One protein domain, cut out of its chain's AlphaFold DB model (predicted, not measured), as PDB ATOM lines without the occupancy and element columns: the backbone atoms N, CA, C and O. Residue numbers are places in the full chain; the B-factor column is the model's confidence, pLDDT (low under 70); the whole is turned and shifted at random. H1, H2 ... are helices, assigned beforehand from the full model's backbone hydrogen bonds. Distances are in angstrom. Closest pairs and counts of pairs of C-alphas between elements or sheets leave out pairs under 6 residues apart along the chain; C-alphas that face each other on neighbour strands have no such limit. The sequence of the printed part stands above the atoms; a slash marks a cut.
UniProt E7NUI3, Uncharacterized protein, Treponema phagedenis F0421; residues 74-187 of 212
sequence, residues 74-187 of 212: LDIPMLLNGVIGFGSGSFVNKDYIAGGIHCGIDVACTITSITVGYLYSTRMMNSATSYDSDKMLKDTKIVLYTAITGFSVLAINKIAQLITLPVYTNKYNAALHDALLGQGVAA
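Overview. This is residues 74 to 187 of the 212 residues of an uncharacterized protein of Treponema phagedenis F0421 (UniProt E7NUI3). A long, thin helical hairpin: H4 runs back along H3 and on past H3's first residues, where short H2 packs on H3 and short H1 on H4. The printed part has 114 residues with four named helices, H1 to H4 in chain order, and no named strand: all helix. It is extended, a rod spanning 75 by 18 by 17 A, with a radius of gyration of the C-alphas of 21.2 A.

Along the chain. H4, residues 133 to 181, measures 71.5 A and ends at C-alpha 181 (-23.976, -64.420, -25.823). H3, residues 96 to 129, measures 48.9 A. H2 is residues 88 to 92, 6.4 A; H1 is residues 75 to 83, 12.2 A, from C-alpha 75 (-38.495, -44.500, -23.419).

Arrangement. H3 and H4 form a hairpin and touch, closest at C-alphas Ser 127 and Met 136, 5.3 A, a shallow tilt of 12 degrees, opposite ways. H4 touches H1 with residues 158 to 165 alone, closest at C-alphas Gln 161 and Asn 81, 6.2 A. H3 touches H2 with residues 96 to 103 alone, closest at C-alphas Gly 99 and Ser 90, 4.8 A. H1 and H3 are apart. Every O i to N i+4 pair is within hydrogen-bond range in H1, H2 and H3, and 43 of 45 in H4.

Size, cuts and confidence. The C-alphas farthest apart, of Tyr 131 and Gly 184, are 75.3 A apart. The printed part has no cut, and the three links are tight. pLDDT is under 70 at residues 127 to 128, 131 and 183 to 187.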
ATOM      1  N   LEU A  74     -35.168 -47.045 -24.289       86.00
ATOM      2  CA  LEU A  74     -35.362 -45.862 -25.131       86.00
ATOM      3  C   LEU A  74     -36.313 -44.832 -24.511       86.00
ATOM      4  O   LEU A  74     -36.142 -43.635 -24.726       86.00
ATOM      5  N   ASP A  75     -37.299 -45.287 -23.741       84.38
ATOM      6  CA  ASP A  75     -38.495 -44.500 -23.419       84.38
ATOM      7  C   ASP A  75     -38.177 -43.220 -22.635       84.38
ATOM      8  O   ASP A  75     -38.550 -42.118 -23.043       84.38
ATOM      9  N   ILE A  76     -37.424 -43.349 -21.537       88.50
ATOM     10  CA  ILE A  76     -37.036 -42.209 -20.697       88.50
ATOM     11  C   ILE A  76     -36.036 -41.296 -21.423       88.50
ATOM     12  O   ILE A  76     -36.284 -40.089 -21.484       88.50
ATOM     13  N   PRO A  77     -34.947 -41.807 -22.034       90.56
ATOM     14  CA  PRO A  77     -34.052 -40.976 -22.833       90.56
ATOM     15  C   PRO A  77     -34.740 -40.187 -23.954       90.56
ATOM     16  O   PRO A  77     -34.425 -39.017 -24.172       90.56
ATOM     17  N   MET A  78     -35.699 -40.791 -24.654       86.81
ATOM     18  CA  MET A  78     -36.392 -40.134 -25.762       86.81
ATOM     19  C   MET A  78     -37.259 -38.976 -25.265       86.81
ATOM     20  O   MET A  78     -37.232 -37.891 -25.849       86.81
ATOM     21  N   LEU A  79     -37.947 -39.172 -24.135       86.56
ATOM     22  CA  LEU A  79     -38.692 -38.107 -23.470       86.56
ATOM     23  C   LEU A  79     -37.771 -36.961 -23.028       86.56
ATOM     24  O   LEU A  79     -38.106 -35.796 -23.229       86.56
ATOM     25  N   LEU A  80     -36.598 -37.271 -22.470       88.56
ATOM     26  CA  LEU A  80     -35.636 -36.262 -22.017       88.56
ATOM     27  C   LEU A  80     -35.088 -35.421 -23.180       88.56
ATOM     28  O   LEU A  80     -35.115 -34.193 -23.106       88.56
ATOM     29  N   ASN A  81     -34.676 -36.051 -24.284       85.94
ATOM     30  CA  ASN A  81     -34.234 -35.322 -25.481       85.94
ATOM     31  C   ASN A  81     -35.368 -34.476 -26.098       85.94
ATOM     32  O   ASN A  81     -35.122 -33.353 -26.548       85.94
ATOM     33  N   GLY A  82     -36.604 -34.985 -26.094       78.62
ATOM     34  CA  GLY A  82     -37.769 -34.280 -26.631       78.62
ATOM     35  C   GLY A  82     -38.213 -33.082 -25.784       78.62
ATOM     36  O   GLY A  82     -38.375 -31.986 -26.315       78.62
ATOM     37  N   VAL A  83     -38.390 -33.279 -24.473       81.19
ATOM     38  CA  VAL A  83     -38.976 -32.285 -23.555       81.19
ATOM     39  C   VAL A  83     -37.925 -31.326 -23.006       81.19
ATOM     40  O   VAL A  83     -38.112 -30.115 -23.064       81.19
ATOM     41  N   ILE A  84     -36.821 -31.853 -22.471       85.31
ATOM     42  CA  ILE A  84     -35.775 -31.036 -21.840       85.31
ATOM     43  C   ILE A  84     -34.784 -30.552 -22.899       85.31
ATOM     44  O   ILE A  84     -34.425 -29.378 -22.942       85.31
ATOM     45  N   GLY A  85     -34.356 -31.450 -23.789       85.31
ATOM     46  CA  GLY A  85     -33.304 -31.167 -24.759       85.31
ATOM     47  C   GLY A  85     -31.903 -31.250 -24.179       85.31
ATOM     48  O   GLY A  85     -31.651 -31.997 -23.231       85.31
ATOM     49  N   PHE A  86     -30.985 -30.494 -24.781       90.62
ATOM     50  CA  PHE A  86     -29.568 -30.420 -24.431       90.62
ATOM     51  C   PHE A  86     -28.858 -31.780 -24.464       90.62
ATOM     52  O   PHE A  86     -27.887 -31.991 -23.741       90.62
ATOM     53  N   GLY A  87     -29.352 -32.733 -25.264       90.69
ATOM     54  CA  GLY A  87     -28.806 -34.091 -25.305       90.69
ATOM     55  C   GLY A  87     -28.936 -34.866 -23.985       90.69
ATOM     56  O   GLY A  87     -28.232 -35.855 -23.786       90.69
ATOM     57  N   SER A  88     -29.806 -34.426 -23.068       92.50
ATOM     58  CA  SER A  88     -29.998 -35.036 -21.741       92.50
ATOM     59  C   SER A  88     -30.354 -36.522 -21.809       92.50
ATOM     60  O   SER A  88     -29.803 -37.329 -21.059       92.50
ATOM     61  N   GLY A  89     -31.206 -36.909 -22.753       92.94
ATOM     62  CA  GLY A  89     -31.524 -38.301 -23.035       92.94
ATOM     63  C   GLY A  89     -30.313 -39.103 -23.489       92.94
ATOM     64  O   GLY A  89     -30.082 -40.201 -22.989       92.94
ATOM     65  N   SER A  90     -29.489 -38.539 -24.373       93.44
ATOM     66  CA  SER A  90     -28.246 -39.178 -24.820       93.44
ATOM     67  C   SER A  90     -27.290 -39.433 -23.651       93.44
ATOM     68  O   SER A  90     -26.744 -40.529 -23.550       93.44
ATOM     69  N   PHE A  91     -27.162 -38.497 -22.704       93.56
ATOM     70  CA  PHE A  91     -26.357 -38.705 -21.493       93.56
ATOM     71  C   PHE A  91     -26.891 -39.821 -20.593       93.56
ATOM     72  O   PHE A  91     -26.113 -40.664 -20.142       93.56
ATOM     73  N   VAL A  92     -28.207 -39.858 -20.354       92.12
ATOM     74  CA  VAL A  92     -28.842 -40.945 -19.586       92.12
ATOM     75  C   VAL A  92     -28.625 -42.292 -20.272       92.12
ATOM     76  O   VAL A  92     -28.387 -43.301 -19.612       92.12
ATOM     77  N   ASN A  93     -28.617 -42.295 -21.600       92.25
ATOM     78  CA  ASN A  93     -28.400 -43.474 -22.419       92.25
ATOM     79  C   ASN A  93     -26.915 -43.786 -22.695       92.25
ATOM     80  O   ASN A  93     -26.607 -44.537 -23.616       92.25
ATOM     81  N   LYS A  94     -25.985 -43.207 -21.920       91.19
ATOM     82  CA  LYS A  94     -24.523 -43.403 -22.024       91.19
ATOM     83  C   LYS A  94     -23.889 -42.967 -23.362       91.19
ATOM     84  O   LYS A  94     -22.712 -43.239 -23.605       91.19
ATOM     85  N   ASP A  95     -24.613 -42.232 -24.205       93.06
ATOM     86  CA  ASP A  95     -24.083 -41.594 -25.414       93.06
ATOM     87  C   ASP A  95     -23.583 -40.175 -25.105       93.06
ATOM     88  O   ASP A  95     -24.213 -39.159 -25.414       93.06
ATOM     89  N   TYR A  96     -22.420 -40.107 -24.459       92.19
ATOM     90  CA  TYR A  96     -21.805 -38.845 -24.042       92.19
ATOM     91  C   TYR A  96     -21.325 -37.982 -25.216       92.19
ATOM     92  O   TYR A  96     -21.224 -36.765 -25.071       92.19
ATOM     93  N   ILE A  97     -21.028 -38.590 -26.371       92.94
ATOM     94  CA  ILE A  97     -20.560 -37.856 -27.553       92.94
ATOM     95  C   ILE A  97     -21.738 -37.121 -28.185       92.94
ATOM     96  O   ILE A  97     -21.671 -35.901 -28.339       92.94
ATOM     97  N   ALA A  98     -22.828 -37.832 -28.502       91.75
ATOM     98  CA  ALA A  98     -24.017 -37.176 -29.035       91.75
ATOM     99  C   ALA A  98     -24.603 -36.200 -28.008       91.75
ATOM    100  O   ALA A  98     -24.920 -35.068 -28.365       91.75
ATOM    101  N   GLY A  99     -24.657 -36.589 -26.727       94.50
ATOM    102  CA  GLY A  99     -25.093 -35.708 -25.642       94.50
ATOM    103  C   GLY A  99     -24.311 -34.394 -25.605       94.50
ATOM    104  O   GLY A  99     -24.909 -33.320 -25.591       94.50
ATOM    105  N   GLY A 100     -22.977 -34.461 -25.680       94.75
ATOM    106  CA  GLY A 100     -22.109 -33.281 -25.704       94.75
ATOM    107  C   GLY A 100     -22.330 -32.388 -26.925       94.75
ATOM    108  O   GLY A 100     -22.451 -31.171 -26.777       94.75
ATOM    109  N   ILE A 101     -22.435 -32.979 -28.119       94.75
ATOM    110  CA  ILE A 101     -22.698 -32.244 -29.367       94.75
ATOM    111  C   ILE A 101     -24.044 -31.517 -29.284       94.75
ATOM    112  O   ILE A 101     -24.120 -30.311 -29.523       94.75
ATOM    113  N   HIS A 102     -25.100 -32.237 -28.908       94.56
ATOM    114  CA  HIS A 102     -26.447 -31.689 -28.830       94.56
ATOM    115  C   HIS A 102     -26.569 -30.601 -27.761       94.56
ATOM    116  O   HIS A 102     -27.196 -29.576 -28.023       94.56
ATOM    117  N   CYS A 103     -25.922 -30.785 -26.608       95.19
ATOM    118  CA  CYS A 103     -25.818 -29.773 -25.561       95.19
ATOM    119  C   CYS A 103     -25.134 -28.499 -26.074       95.19
ATOM    120  O   CYS A 103     -25.684 -27.408 -25.934       95.19
ATOM    121  N   GLY A 104     -23.973 -28.629 -26.726       95.12
ATOM    122  CA  GLY A 104     -23.235 -27.486 -27.267       95.12
ATOM    123  C   GLY A 104     -24.051 -26.683 -28.282       95.12
ATOM    124  O   GLY A 104     -24.082 -25.453 -28.218       95.12
ATOM    125  N   ILE A 105     -24.765 -27.373 -29.176       93.62
ATOM    126  CA  ILE A 105     -25.638 -26.725 -30.162       93.62
ATOM    127  C   ILE A 105     -26.823 -26.029 -29.479       93.62
ATOM    128  O   ILE A 105     -27.106 -24.874 -29.799       93.62
ATOM    129  N   ASP A 106     -27.494 -26.684 -28.526       92.31
ATOM    130  CA  ASP A 106     -28.645 -26.101 -27.825       92.31
ATOM    131  C   ASP A 106     -28.238 -24.859 -27.008       92.31
ATOM    132  O   ASP A 106     -28.941 -23.844 -27.032       92.31
ATOM    133  N   VAL A 107     -27.064 -24.875 -26.364       93.19
ATOM    134  CA  VAL A 107     -26.501 -23.699 -25.673       93.19
ATOM    135  C   VAL A 107     -26.214 -22.565 -26.658       93.19
ATOM    136  O   VAL A 107     -26.643 -21.432 -26.427       93.19
ATOM    137  N   ALA A 108     -25.548 -22.847 -27.782       92.38
ATOM    138  CA  ALA A 108     -25.245 -21.835 -28.795       92.38
ATOM    139  C   ALA A 108     -26.521 -21.207 -29.388       92.38
ATOM    140  O   ALA A 108     -26.608 -19.984 -29.538       92.38
ATOM    141  N   CYS A 109     -27.543 -22.021 -29.664       91.38
ATOM    142  CA  CYS A 109     -28.839 -21.548 -30.156       91.38
ATOM    143  C   CYS A 109     -29.585 -20.723 -29.098       91.38
ATOM    144  O   CYS A 109     -30.199 -19.707 -29.433       91.38
ATOM    145  N   THR A 110     -29.495 -21.105 -27.821       90.75
ATOM    146  CA  THR A 110     -30.092 -20.352 -26.706       90.75
ATOM    147  C   THR A 110     -29.449 -18.971 -26.572       90.75
ATOM    148  O   THR A 110     -30.156 -17.964 -26.543       90.75
ATOM    149  N   ILE A 111     -28.112 -18.897 -26.584       91.31
ATOM    150  CA  ILE A 111     -27.371 -17.624 -26.551       91.31
ATOM    151  C   ILE A 111     -27.731 -16.761 -27.766       91.31
ATOM    152  O   ILE A 111     -27.972 -15.559 -27.629       91.31
ATOM    153  N   THR A 112     -27.822 -17.370 -28.951       90.00
ATOM    154  CA  THR A 112     -28.228 -16.669 -30.179       90.00
ATOM    155  C   THR A 112     -29.643 -16.107 -30.051       90.00
ATOM    156  O   THR A 112     -29.865 -14.948 -30.381       90.00
ATOM    157  N   SER A 113     -30.586 -16.876 -29.503       87.62
ATOM    158  CA  SER A 113     -31.979 -16.448 -29.314       87.62
ATOM    159  C   SER A 113     -32.092 -15.278 -28.333       87.62
ATOM    160  O   SER A 113     -32.783 -14.299 -28.615       87.62
ATOM    161  N   ILE A 114     -31.354 -15.328 -27.216       90.06
ATOM    162  CA  ILE A 114     -31.261 -14.216 -26.257       90.06
ATOM    163  C   ILE A 114     -30.671 -12.973 -26.938       90.06
ATOM    164  O   ILE A 114     -31.206 -11.872 -26.801       90.06
ATOM    165  N   THR A 115     -29.604 -13.151 -27.722       88.12
ATOM    166  CA  THR A 115     -28.949 -12.062 -28.462       88.12
ATOM    167  C   THR A 115     -29.900 -11.424 -29.470       88.12
ATOM    168  O   THR A 115     -29.998 -10.204 -29.530       88.12
ATOM    169  N   VAL A 116     -30.646 -12.230 -30.227       88.31
ATOM    170  CA  VAL A 116     -31.675 -11.759 -31.164       88.31
ATOM    171  C   VAL A 116     -32.753 -10.967 -30.428       88.31
ATOM    172  O   VAL A 116     -33.096  -9.877 -30.878       88.31
ATOM    173  N   GLY A 117     -33.238 -11.456 -29.283       86.50
ATOM    174  CA  GLY A 117     -34.217 -10.739 -28.460       86.50
ATOM    175  C   GLY A 117     -33.705  -9.377 -27.980       86.50
ATOM    176  O   GLY A 117     -34.416  -8.377 -28.080       86.50
ATOM    177  N   TYR A 118     -32.447  -9.314 -27.537       87.38
ATOM    178  CA  TYR A 118     -31.796  -8.066 -27.135       87.38
ATOM    179  C   TYR A 118     -31.570  -7.103 -28.311       87.38
ATOM    180  O   TYR A 118     -31.801  -5.899 -28.194       87.38
ATOM    181  N   LEU A 119     -31.119  -7.608 -29.462       85.75
ATOM    182  CA  LEU A 119     -30.918  -6.792 -30.661       85.75
ATOM    183  C   LEU A 119     -32.245  -6.265 -31.201       85.75
ATOM    184  O   LEU A 119     -32.307  -5.110 -31.615       85.75
ATOM    185  N   TYR A 120     -33.301  -7.077 -31.164       83.00
ATOM    186  CA  TYR A 120     -34.642  -6.653 -31.540       83.00
ATOM    187  C   TYR A 120     -35.112  -5.502 -30.647       83.00
ATOM    188  O   TYR A 120     -35.438  -4.439 -31.166       83.00
ATOM    189  N   SER A 121     -35.066  -5.659 -29.319       81.75
ATOM    190  CA  SER A 121     -35.516  -4.606 -28.401       81.75
ATOM    191  C   SER A 121     -34.673  -3.335 -28.519       81.75
ATOM    192  O   SER A 121     -35.219  -2.251 -28.671       81.75
ATOM    193  N   THR A 122     -33.344  -3.435 -28.537       81.81
ATOM    194  CA  THR A 122     -32.482  -2.243 -28.555       81.81
ATOM    195  C   THR A 122     -32.397  -1.571 -29.921       81.81
ATOM    196  O   THR A 122     -32.506  -0.348 -30.005       81.81
ATOM    197  N   ARG A 123     -32.206  -2.319 -31.014       76.25
ATOM    198  CA  ARG A 123     -31.996  -1.718 -32.342       76.25
ATOM    199  C   ARG A 123     -33.287  -1.280 -33.007       76.25
ATOM    200  O   ARG A 123     -33.280  -0.236 -33.657       76.25
ATOM    201  N   MET A 124     -34.385  -2.023 -32.841       71.62
ATOM    202  CA  MET A 124     -35.668  -1.608 -33.415       71.62
ATOM    203  C   MET A 124     -36.234  -0.404 -32.670       71.62
ATOM    204  O   MET A 124     -36.661   0.541 -33.322       71.62
ATOM    205  N   MET A 125     -36.156  -0.371 -31.331       71.88
ATOM    206  CA  MET A 125     -36.610   0.800 -30.570       71.88
ATOM    207  C   MET A 125     -35.760   2.039 -30.874       71.88
ATOM    208  O   MET A 125     -36.319   3.101 -31.127       71.88
ATOM    209  N   ASN A 126     -34.429   1.911 -30.930       71.56
ATOM    210  CA  ASN A 126     -33.546   3.049 -31.224       71.56
ATOM    211  C   ASN A 126     -33.613   3.532 -32.678       71.56
ATOM    212  O   ASN A 126     -33.318   4.693 -32.948       71.56
ATOM    213  N   SER A 127     -33.947   2.656 -33.626       69.50
ATOM    214  CA  SER A 127     -34.109   3.056 -35.029       69.50
ATOM    215  C   SER A 127     -35.506   3.619 -35.301       69.50
ATOM    216  O   SER A 127     -35.649   4.520 -36.123       69.50
ATOM    217  N   ALA A 128     -36.525   3.156 -34.565       65.25
ATOM    218  CA  ALA A 128     -37.870   3.727 -34.601       65.25
ATOM    219  C   ALA A 128     -37.902   5.160 -34.050       65.25
ATOM    220  O   ALA A 128     -38.596   6.012 -34.597       65.25
ATOM    221  N   THR A 129     -37.123   5.457 -33.003       70.75
ATOM    222  CA  THR A 129     -37.027   6.820 -32.454       70.75
ATOM    223  C   THR A 129     -36.229   7.774 -33.340       70.75
ATOM    224  O   THR A 129     -36.459   8.980 -33.278       70.75
ATOM    225  N   SER A 130     -35.321   7.268 -34.184       70.00
ATOM    226  CA  SER A 130     -34.514   8.100 -35.084       70.00
ATOM    227  C   SER A 130     -35.180   8.416 -36.429       70.00
ATOM    228  O   SER A 130     -34.583   9.155 -37.204       70.00
ATOM    229  N   TYR A 131     -36.373   7.868 -36.722       67.50
ATOM    230  CA  TYR A 131     -37.084   8.017 -38.011       67.50
ATOM    231  C   TYR A 131     -36.199   7.753 -39.249       67.50
ATOM    232  O   TYR A 131     -36.408   8.323 -40.318       67.50
ATOM    233  N   ASP A 132     -35.207   6.870 -39.113       81.00
ATOM    234  CA  ASP A 132     -34.282   6.505 -40.188       81.00
ATOM    235  C   ASP A 132     -34.719   5.160 -40.776       81.00
ATOM    236  O   ASP A 132     -34.467   4.090 -40.207       81.00
ATOM    237  N   SER A 133     -35.423   5.229 -41.908       78.06
ATOM    238  CA  SER A 133     -35.998   4.064 -42.583       78.06
ATOM    239  C   SER A 133     -34.940   3.096 -43.112       78.06
ATOM    240  O   SER A 133     -35.150   1.881 -43.070       78.06
ATOM    241  N   ASP A 134     -33.790   3.599 -43.566       84.31
ATOM    242  CA  ASP A 134     -32.724   2.772 -44.139       84.31
ATOM    243  C   ASP A 134     -31.987   2.001 -43.044       84.31
ATOM    244  O   ASP A 134     -31.708   0.799 -43.175       84.31
ATOM    245  N   LYS A 135     -31.738   2.666 -41.912       80.88
ATOM    246  CA  LYS A 135     -31.175   2.032 -40.721       80.88
ATOM    247  C   LYS A 135     -32.134   1.007 -40.117       80.88
ATOM    248  O   LYS A 135     -31.704  -0.115 -39.836       80.88
ATOM    249  N   MET A 136     -33.427   1.337 -40.007       79.06
ATOM    250  CA  MET A 136     -34.461   0.380 -39.585       79.06
ATOM    251  C   MET A 136     -34.472  -0.866 -40.475       79.06
ATOM    252  O   MET A 136     -34.478  -1.988 -39.961       79.06
ATOM    253  N   LEU A 137     -34.438  -0.695 -41.800       84.38
ATOM    254  CA  LEU A 137     -34.459  -1.812 -42.744       84.38
ATOM    255  C   LEU A 137     -33.222  -2.711 -42.594       84.38
ATOM    256  O   LEU A 137     -33.343  -3.939 -42.596       84.38
ATOM    257  N   LYS A 138     -32.032  -2.119 -42.445       86.38
ATOM    258  CA  LYS A 138     -30.781  -2.867 -42.261       86.38
ATOM    259  C   LYS A 138     -30.778  -3.660 -40.956       86.38
ATOM    260  O   LYS A 138     -30.465  -4.851 -40.976       86.38
ATOM    261  N   ASP A 139     -31.149  -3.031 -39.844       83.81
ATOM    262  CA  ASP A 139     -31.186  -3.706 -38.545       83.81
ATOM    263  C   ASP A 139     -32.260  -4.803 -38.508       83.81
ATOM    264  O   ASP A 139     -32.009  -5.882 -37.969       83.81
ATOM    265  N   THR A 140     -33.407  -4.589 -39.164       84.06
ATOM    266  CA  THR A 140     -34.468  -5.605 -39.282       84.06
ATOM    267  C   THR A 140     -33.964  -6.836 -40.029       84.06
ATOM    268  O   THR A 140     -34.170  -7.959 -39.575       84.06
ATOM    269  N   LYS A 141     -33.254  -6.643 -41.151       87.50
ATOM    270  CA  LYS A 141     -32.661  -7.751 -41.916       87.50
ATOM    271  C   LYS A 141     -31.674  -8.550 -41.071       87.50
ATOM    272  O   LYS A 141     -31.734  -9.774 -41.089       87.50
ATOM    273  N   ILE A 142     -30.797  -7.880 -40.319       85.81
ATOM    274  CA  ILE A 142     -29.826  -8.555 -39.444       85.81
ATOM    275  C   ILE A 142     -30.552  -9.423 -38.415       85.81
ATOM    276  O   ILE A 142     -30.280 -10.619 -38.331       85.81
ATOM    277  N   VAL A 143     -31.512  -8.848 -37.685       86.62
ATOM    278  CA  VAL A 143     -32.278  -9.574 -36.662       86.62
ATOM    279  C   VAL A 143     -33.017 -10.768 -37.272       86.62
ATOM    280  O   VAL A 143     -32.939 -11.872 -36.735       86.62
ATOM    281  N   LEU A 144     -33.674 -10.573 -38.419       88.00
ATOM    282  CA  LEU A 144     -34.435 -11.621 -39.095       88.00
ATOM    283  C   LEU A 144     -33.538 -12.770 -39.577       88.00
ATOM    284  O   LEU A 144     -33.848 -13.932 -39.319       88.00
ATOM    285  N   TYR A 145     -32.412 -12.474 -40.232       88.00
ATOM    286  CA  TYR A 145     -31.494 -13.513 -40.707       88.00
ATOM    287  C   TYR A 145     -30.845 -14.285 -39.557       88.00
ATOM    288  O   TYR A 145     -30.736 -15.513 -39.630       88.00
ATOM    289  N   THR A 146     -30.449 -13.599 -38.480       85.75
ATOM    290  CA  THR A 146     -29.899 -14.265 -37.292       85.75
ATOM    291  C   THR A 146     -30.950 -15.152 -36.622       85.75
ATOM    292  O   THR A 146     -30.634 -16.286 -36.262       85.75
ATOM    293  N   ALA A 147     -32.203 -14.694 -36.526       87.94
ATOM    294  CA  ALA A 147     -33.306 -15.485 -35.984       87.94
ATOM    295  C   ALA A 147     -33.562 -16.750 -36.817       87.94
ATOM    296  O   ALA A 147     -33.538 -17.853 -36.274       87.94
ATOM    297  N   ILE A 148     -33.740 -16.612 -38.137       89.38
ATOM    298  CA  ILE A 148     -33.999 -17.744 -39.043       89.38
ATOM    299  C   ILE A 148     -32.871 -18.772 -38.960       89.38
ATOM    300  O   ILE A 148     -33.135 -19.970 -38.847       89.38
ATOM    301  N   THR A 149     -31.617 -18.315 -38.977       88.06
ATOM    302  CA  THR A 149     -30.455 -19.209 -38.901       88.06
ATOM    303  C   THR A 149     -30.439 -19.969 -37.573       88.06
ATOM    304  O   THR A 149     -30.324 -21.193 -37.573       88.06
ATOM    305  N   GLY A 150     -30.625 -19.271 -36.446       88.12
ATOM    306  CA  GLY A 150     -30.648 -19.889 -35.119       88.12
ATOM    307  C   GLY A 150     -31.777 -20.911 -34.953       88.12
ATOM    308  O   GLY A 150     -31.529 -22.036 -34.522       88.12
ATOM    309  N   PHE A 151     -33.002 -20.562 -35.361       86.94
ATOM    310  CA  PHE A 151     -34.146 -21.476 -35.294       86.94
ATOM    311  C   PHE A 151     -33.986 -22.691 -36.212       86.94
ATOM    312  O   PHE A 151     -34.338 -23.800 -35.814       86.94
ATOM    313  N   SER A 152     -33.416 -22.511 -37.408       89.12
ATOM    314  CA  SER A 152     -33.180 -23.621 -38.342       89.12
ATOM    315  C   SER A 152     -32.176 -24.623 -37.775       89.12
ATOM    316  O   SER A 152     -32.423 -25.829 -37.802       89.12
ATOM    317  N   VAL A 153     -31.067 -24.135 -37.205       92.94
ATOM    318  CA  VAL A 153     -30.060 -24.992 -36.558       92.94
ATOM    319  C   VAL A 153     -30.659 -25.727 -35.358       92.94
ATOM    320  O   VAL A 153     -30.455 -26.933 -35.223       92.94
ATOM    321  N   LEU A 154     -31.449 -25.037 -34.529       91.00
ATOM    322  CA  LEU A 154     -32.121 -25.648 -33.383       91.00
ATOM    323  C   LEU A 154     -33.095 -26.756 -33.817       91.00
ATOM    324  O   LEU A 154     -33.077 -27.846 -33.246       91.00
ATOM    325  N   ALA A 155     -33.910 -26.511 -34.847       89.56
ATOM    326  CA  ALA A 155     -34.859 -27.494 -35.369       89.56
ATOM    327  C   ALA A 155     -34.148 -28.746 -35.910       89.56
ATOM    328  O   ALA A 155     -34.526 -29.870 -35.569       89.56
ATOM    329  N   ILE A 156     -33.076 -28.562 -36.688       91.94
ATOM    330  CA  ILE A 156     -32.253 -29.672 -37.191       91.94
ATOM    331  C   ILE A 156     -31.633 -30.447 -36.024       91.94
ATOM    332  O   ILE A 156     -31.674 -31.678 -36.015       91.94
ATOM    333  N   ASN A 157     -31.107 -29.750 -35.012       93.19
ATOM    334  CA  ASN A 157     -30.520 -30.394 -33.839       93.19
ATOM    335  C   ASN A 157     -31.546 -31.227 -33.062       93.19
ATOM    336  O   ASN A 157     -31.226 -32.322 -32.604       93.19
ATOM    337  N   LYS A 158     -32.791 -30.751 -32.945       88.12
ATOM    338  CA  LYS A 158     -33.874 -31.492 -32.284       88.12
ATOM    339  C   LYS A 158     -34.249 -32.767 -33.026       88.12
ATOM    340  O   LYS A 158     -34.393 -33.811 -32.398       88.12
ATOM    341  N   ILE A 159     -34.331 -32.713 -34.355       88.00
ATOM    342  CA  ILE A 159     -34.554 -33.911 -35.174       88.00
ATOM    343  C   ILE A 159     -33.376 -34.880 -35.013       88.00
ATOM    344  O   ILE A 159     -33.583 -36.074 -34.799       88.00
ATOM    345  N   ALA A 160     -32.141 -34.371 -35.042       88.94
ATOM    346  CA  ALA A 160     -30.953 -35.192 -34.845       88.94
ATOM    347  C   ALA A 160     -30.964 -35.892 -33.474       88.94
ATOM    348  O   ALA A 160     -30.736 -37.095 -33.433       88.94
ATOM    349  N   GLN A 161     -31.318 -35.195 -32.385       86.69
ATOM    350  CA  GLN A 161     -31.444 -35.768 -31.031       86.69
ATOM    351  C   GLN A 161     -32.437 -36.941 -30.949       86.69
ATOM    352  O   GLN A 161     -32.232 -37.866 -30.160       86.69
ATOM    353  N   LEU A 162     -33.512 -36.902 -31.744       84.94
ATOM    354  CA  LEU A 162     -34.517 -37.968 -31.798       84.94
ATOM    355  C   LEU A 162     -34.051 -39.178 -32.615       84.94
ATOM    356  O   LEU A 162     -34.493 -40.293 -32.353       84.94
ATOM    357  N   ILE A 163     -33.160 -38.979 -33.589       86.50
ATOM    358  CA  ILE A 163     -32.664 -40.042 -34.477       86.50
ATOM    359  C   ILE A 163     -31.408 -40.710 -33.915       86.50
ATOM    360  O   ILE A 163     -31.280 -41.935 -33.968       86.50
ATOM    361  N   THR A 164     -30.461 -39.929 -33.391       87.56
ATOM    362  CA  THR A 164     -29.170 -40.441 -32.906       87.56
ATOM    363  C   THR A 164     -29.356 -41.398 -31.736       87.56
ATOM    364  O   THR A 164     -28.699 -42.437 -31.676       87.56
ATOM    365  N   LEU A 165     -30.307 -41.093 -30.854       88.56
ATOM    366  CA  LEU A 165     -30.556 -41.849 -29.639       88.56
ATOM    367  C   LEU A 165     -31.004 -43.307 -29.908       88.56
ATOM    368  O   LEU A 165     -30.313 -44.207 -29.432       88.56
ATOM    369  N   PRO A 166     -32.060 -43.602 -30.697       86.38
ATOM    370  CA  PRO A 166     -32.420 -44.988 -31.011       86.38
ATOM    371  C   PRO A 166     -31.339 -45.751 -31.773       86.38
ATOM    372  O   PRO A 166     -31.114 -46.933 -31.507       86.38
ATOM    373  N   VAL A 167     -30.639 -45.083 -32.696       89.19
ATOM    374  CA  VAL A 167     -29.534 -45.700 -33.442       89.19
ATOM    375  C   VAL A 167     -28.425 -46.138 -32.485       89.19
ATOM    376  O   VAL A 167     -27.945 -47.272 -32.581       89.19
ATOM    377  N   TYR A 168     -28.056 -45.279 -31.531       91.69
ATOM    378  CA  TYR A 168     -27.077 -45.614 -30.503       91.69
ATOM    379  C   TYR A 168     -27.563 -46.757 -29.605       91.69
ATOM    380  O   TYR A 168     -26.843 -47.743 -29.461       91.69
ATOM    381  N   THR A 169     -28.784 -46.671 -29.058       90.38
ATOM    382  CA  THR A 169     -29.361 -47.707 -28.178       90.38
ATOM    383  C   THR A 169     -29.302 -49.082 -28.827       90.38
ATOM    384  O   THR A 169     -28.841 -50.044 -28.216       90.38
ATOM    385  N   ASN A 170     -29.710 -49.182 -30.093       89.50
ATOM    386  CA  ASN A 170     -29.708 -50.453 -30.808       89.50
ATOM    387  C   ASN A 170     -28.300 -50.973 -31.054       89.50
ATOM    388  O   ASN A 170     -28.039 -52.157 -30.852       89.50
ATOM    389  N   LYS A 171     -27.380 -50.097 -31.469       90.75
ATOM    390  CA  LYS A 171     -25.984 -50.476 -31.699       90.75
ATOM    391  C   LYS A 171     -25.309 -50.935 -30.406       90.75
ATOM    392  O   LYS A 171     -24.558 -51.910 -30.428       90.75
ATOM    393  N   TYR A 172     -25.587 -50.256 -29.297       93.19
ATOM    394  CA  TYR A 172     -25.095 -50.619 -27.976       93.19
ATOM    395  C   TYR A 172     -25.664 -51.970 -27.537       93.19
ATOM    396  O   TYR A 172     -24.898 -52.885 -27.245       93.19
ATOM    397  N   ASN A 173     -26.990 -52.134 -27.564       92.81
ATOM    398  CA  ASN A 173     -27.652 -53.367 -27.136       92.81
ATOM    399  C   ASN A 173     -27.240 -54.561 -28.006       92.81
ATOM    400  O   ASN A 173     -26.957 -55.631 -27.476       92.81
ATOM    401  N   ALA A 174     -27.114 -54.381 -29.324       90.31
ATOM    402  CA  ALA A 174     -26.607 -55.422 -30.216       90.31
ATOM    403  C   ALA A 174     -25.156 -55.804 -29.885       90.31
ATOM    404  O   ALA A 174     -24.825 -56.986 -29.845       90.31
ATOM    405  N   ALA A 175     -24.291 -54.823 -29.606       91.00
ATOM    406  CA  ALA A 175     -22.917 -55.095 -29.192       91.00
ATOM    407  C   ALA A 175     -22.841 -55.787 -27.824       91.00
ATOM    408  O   ALA A 175     -21.952 -56.610 -27.627       91.00
ATOM    409  N   LEU A 176     -23.757 -55.472 -26.905       92.88
ATOM    410  CA  LEU A 176     -23.841 -56.088 -25.581       92.88
ATOM    411  C   LEU A 176     -24.280 -57.548 -25.695       92.88
ATOM    412  O   LEU A 176     -23.645 -58.424 -25.115       92.88
ATOM    413  N   HIS A 177     -25.322 -57.803 -26.488       91.06
ATOM    414  CA  HIS A 177     -25.787 -59.150 -26.808       91.06
ATOM    415  C   HIS A 177     -24.674 -59.988 -27.440       91.06
ATOM    416  O   HIS A 177     -24.396 -61.084 -26.967       91.06
ATOM    417  N   ASP A 178     -24.004 -59.454 -28.461       89.88
ATOM    418  CA  ASP A 178     -22.917 -60.156 -29.146       89.88
ATOM    419  C   ASP A 178     -21.725 -60.430 -28.213       89.88
ATOM    420  O   ASP A 178     -21.141 -61.508 -28.254       89.88
ATOM    421  N   ALA A 179     -21.391 -59.487 -27.326       89.94
ATOM    422  CA  ALA A 179     -20.294 -59.654 -26.374       89.94
ATOM    423  C   ALA A 179     -20.596 -60.680 -25.269       89.94
ATOM    424  O   ALA A 179     -19.674 -61.328 -24.790       89.94
ATOM    425  N   LEU A 180     -21.855 -60.816 -24.839       88.44
ATOM    426  CA  LEU A 180     -22.225 -61.694 -23.722       88.44
ATOM    427  C   LEU A 180     -22.717 -63.077 -24.159       88.44
ATOM    428  O   LEU A 180     -22.562 -64.028 -23.399       88.44
ATOM    429  N   LEU A 181     -23.329 -63.191 -25.341       84.62
ATOM    430  CA  LEU A 181     -23.976 -64.420 -25.823       84.62
ATOM    431  C   LEU A 181     -23.341 -64.990 -27.101       84.62
ATOM    432  O   LEU A 181     -23.673 -66.107 -27.491       84.62
ATOM    433  N   GLY A 182     -22.436 -64.250 -27.750       71.00
ATOM    434  CA  GLY A 182     -21.845 -64.626 -29.034       71.00
ATOM    435  C   GLY A 182     -22.789 -64.436 -30.232       71.00
ATOM    436  O   GLY A 182     -23.989 -64.186 -30.092       71.00
ATOM    437  N   GLN A 183     -22.238 -64.556 -31.443       51.19
ATOM    438  CA  GLN A 183     -23.002 -64.444 -32.689       51.19
ATOM    439  C   GLN A 183     -24.014 -65.595 -32.805       51.19
ATOM    440  O   GLN A 183     -23.628 -66.727 -33.086       51.19
ATOM    441  N   GLY A 184     -25.313 -65.323 -32.630       46.75
ATOM    442  CA  GLY A 184     -26.355 -66.304 -32.971       46.75
ATOM    443  C   GLY A 184     -27.693 -66.202 -32.240       46.75
ATOM    444  O   GLY A 184     -28.679 -66.738 -32.741       46.75
ATOM    445  N   VAL A 185     -27.791 -65.497 -31.109       45.22
ATOM    446  CA  VAL A 185     -29.086 -65.295 -30.433       45.22
ATOM    447  C   VAL A 185     -29.681 -63.973 -30.906       45.22
ATOM    448  O   VAL A 185     -29.157 -62.905 -30.595       45.22
ATOM    449  N   ALA A 186     -30.728 -64.072 -31.729       41.53
ATOM    450  CA  ALA A 186     -31.353 -62.986 -32.480       41.53
ATOM    451  C   ALA A 186     -31.413 -61.661 -31.700       41.53
ATOM    452  O   ALA A 186     -32.185 -61.504 -30.753       41.53
ATOM    453  N   ALA A 187     -30.609 -60.692 -32.146       48.91
ATOM    454  CA  ALA A 187     -30.755 -59.306 -31.743       48.91
ATOM    455  C   ALA A 187     -32.193 -58.858 -32.044       48.91
ATOM    456  O   ALA A 187     -32.727 -59.132 -33.125       48.91
TER     457      ALA A 187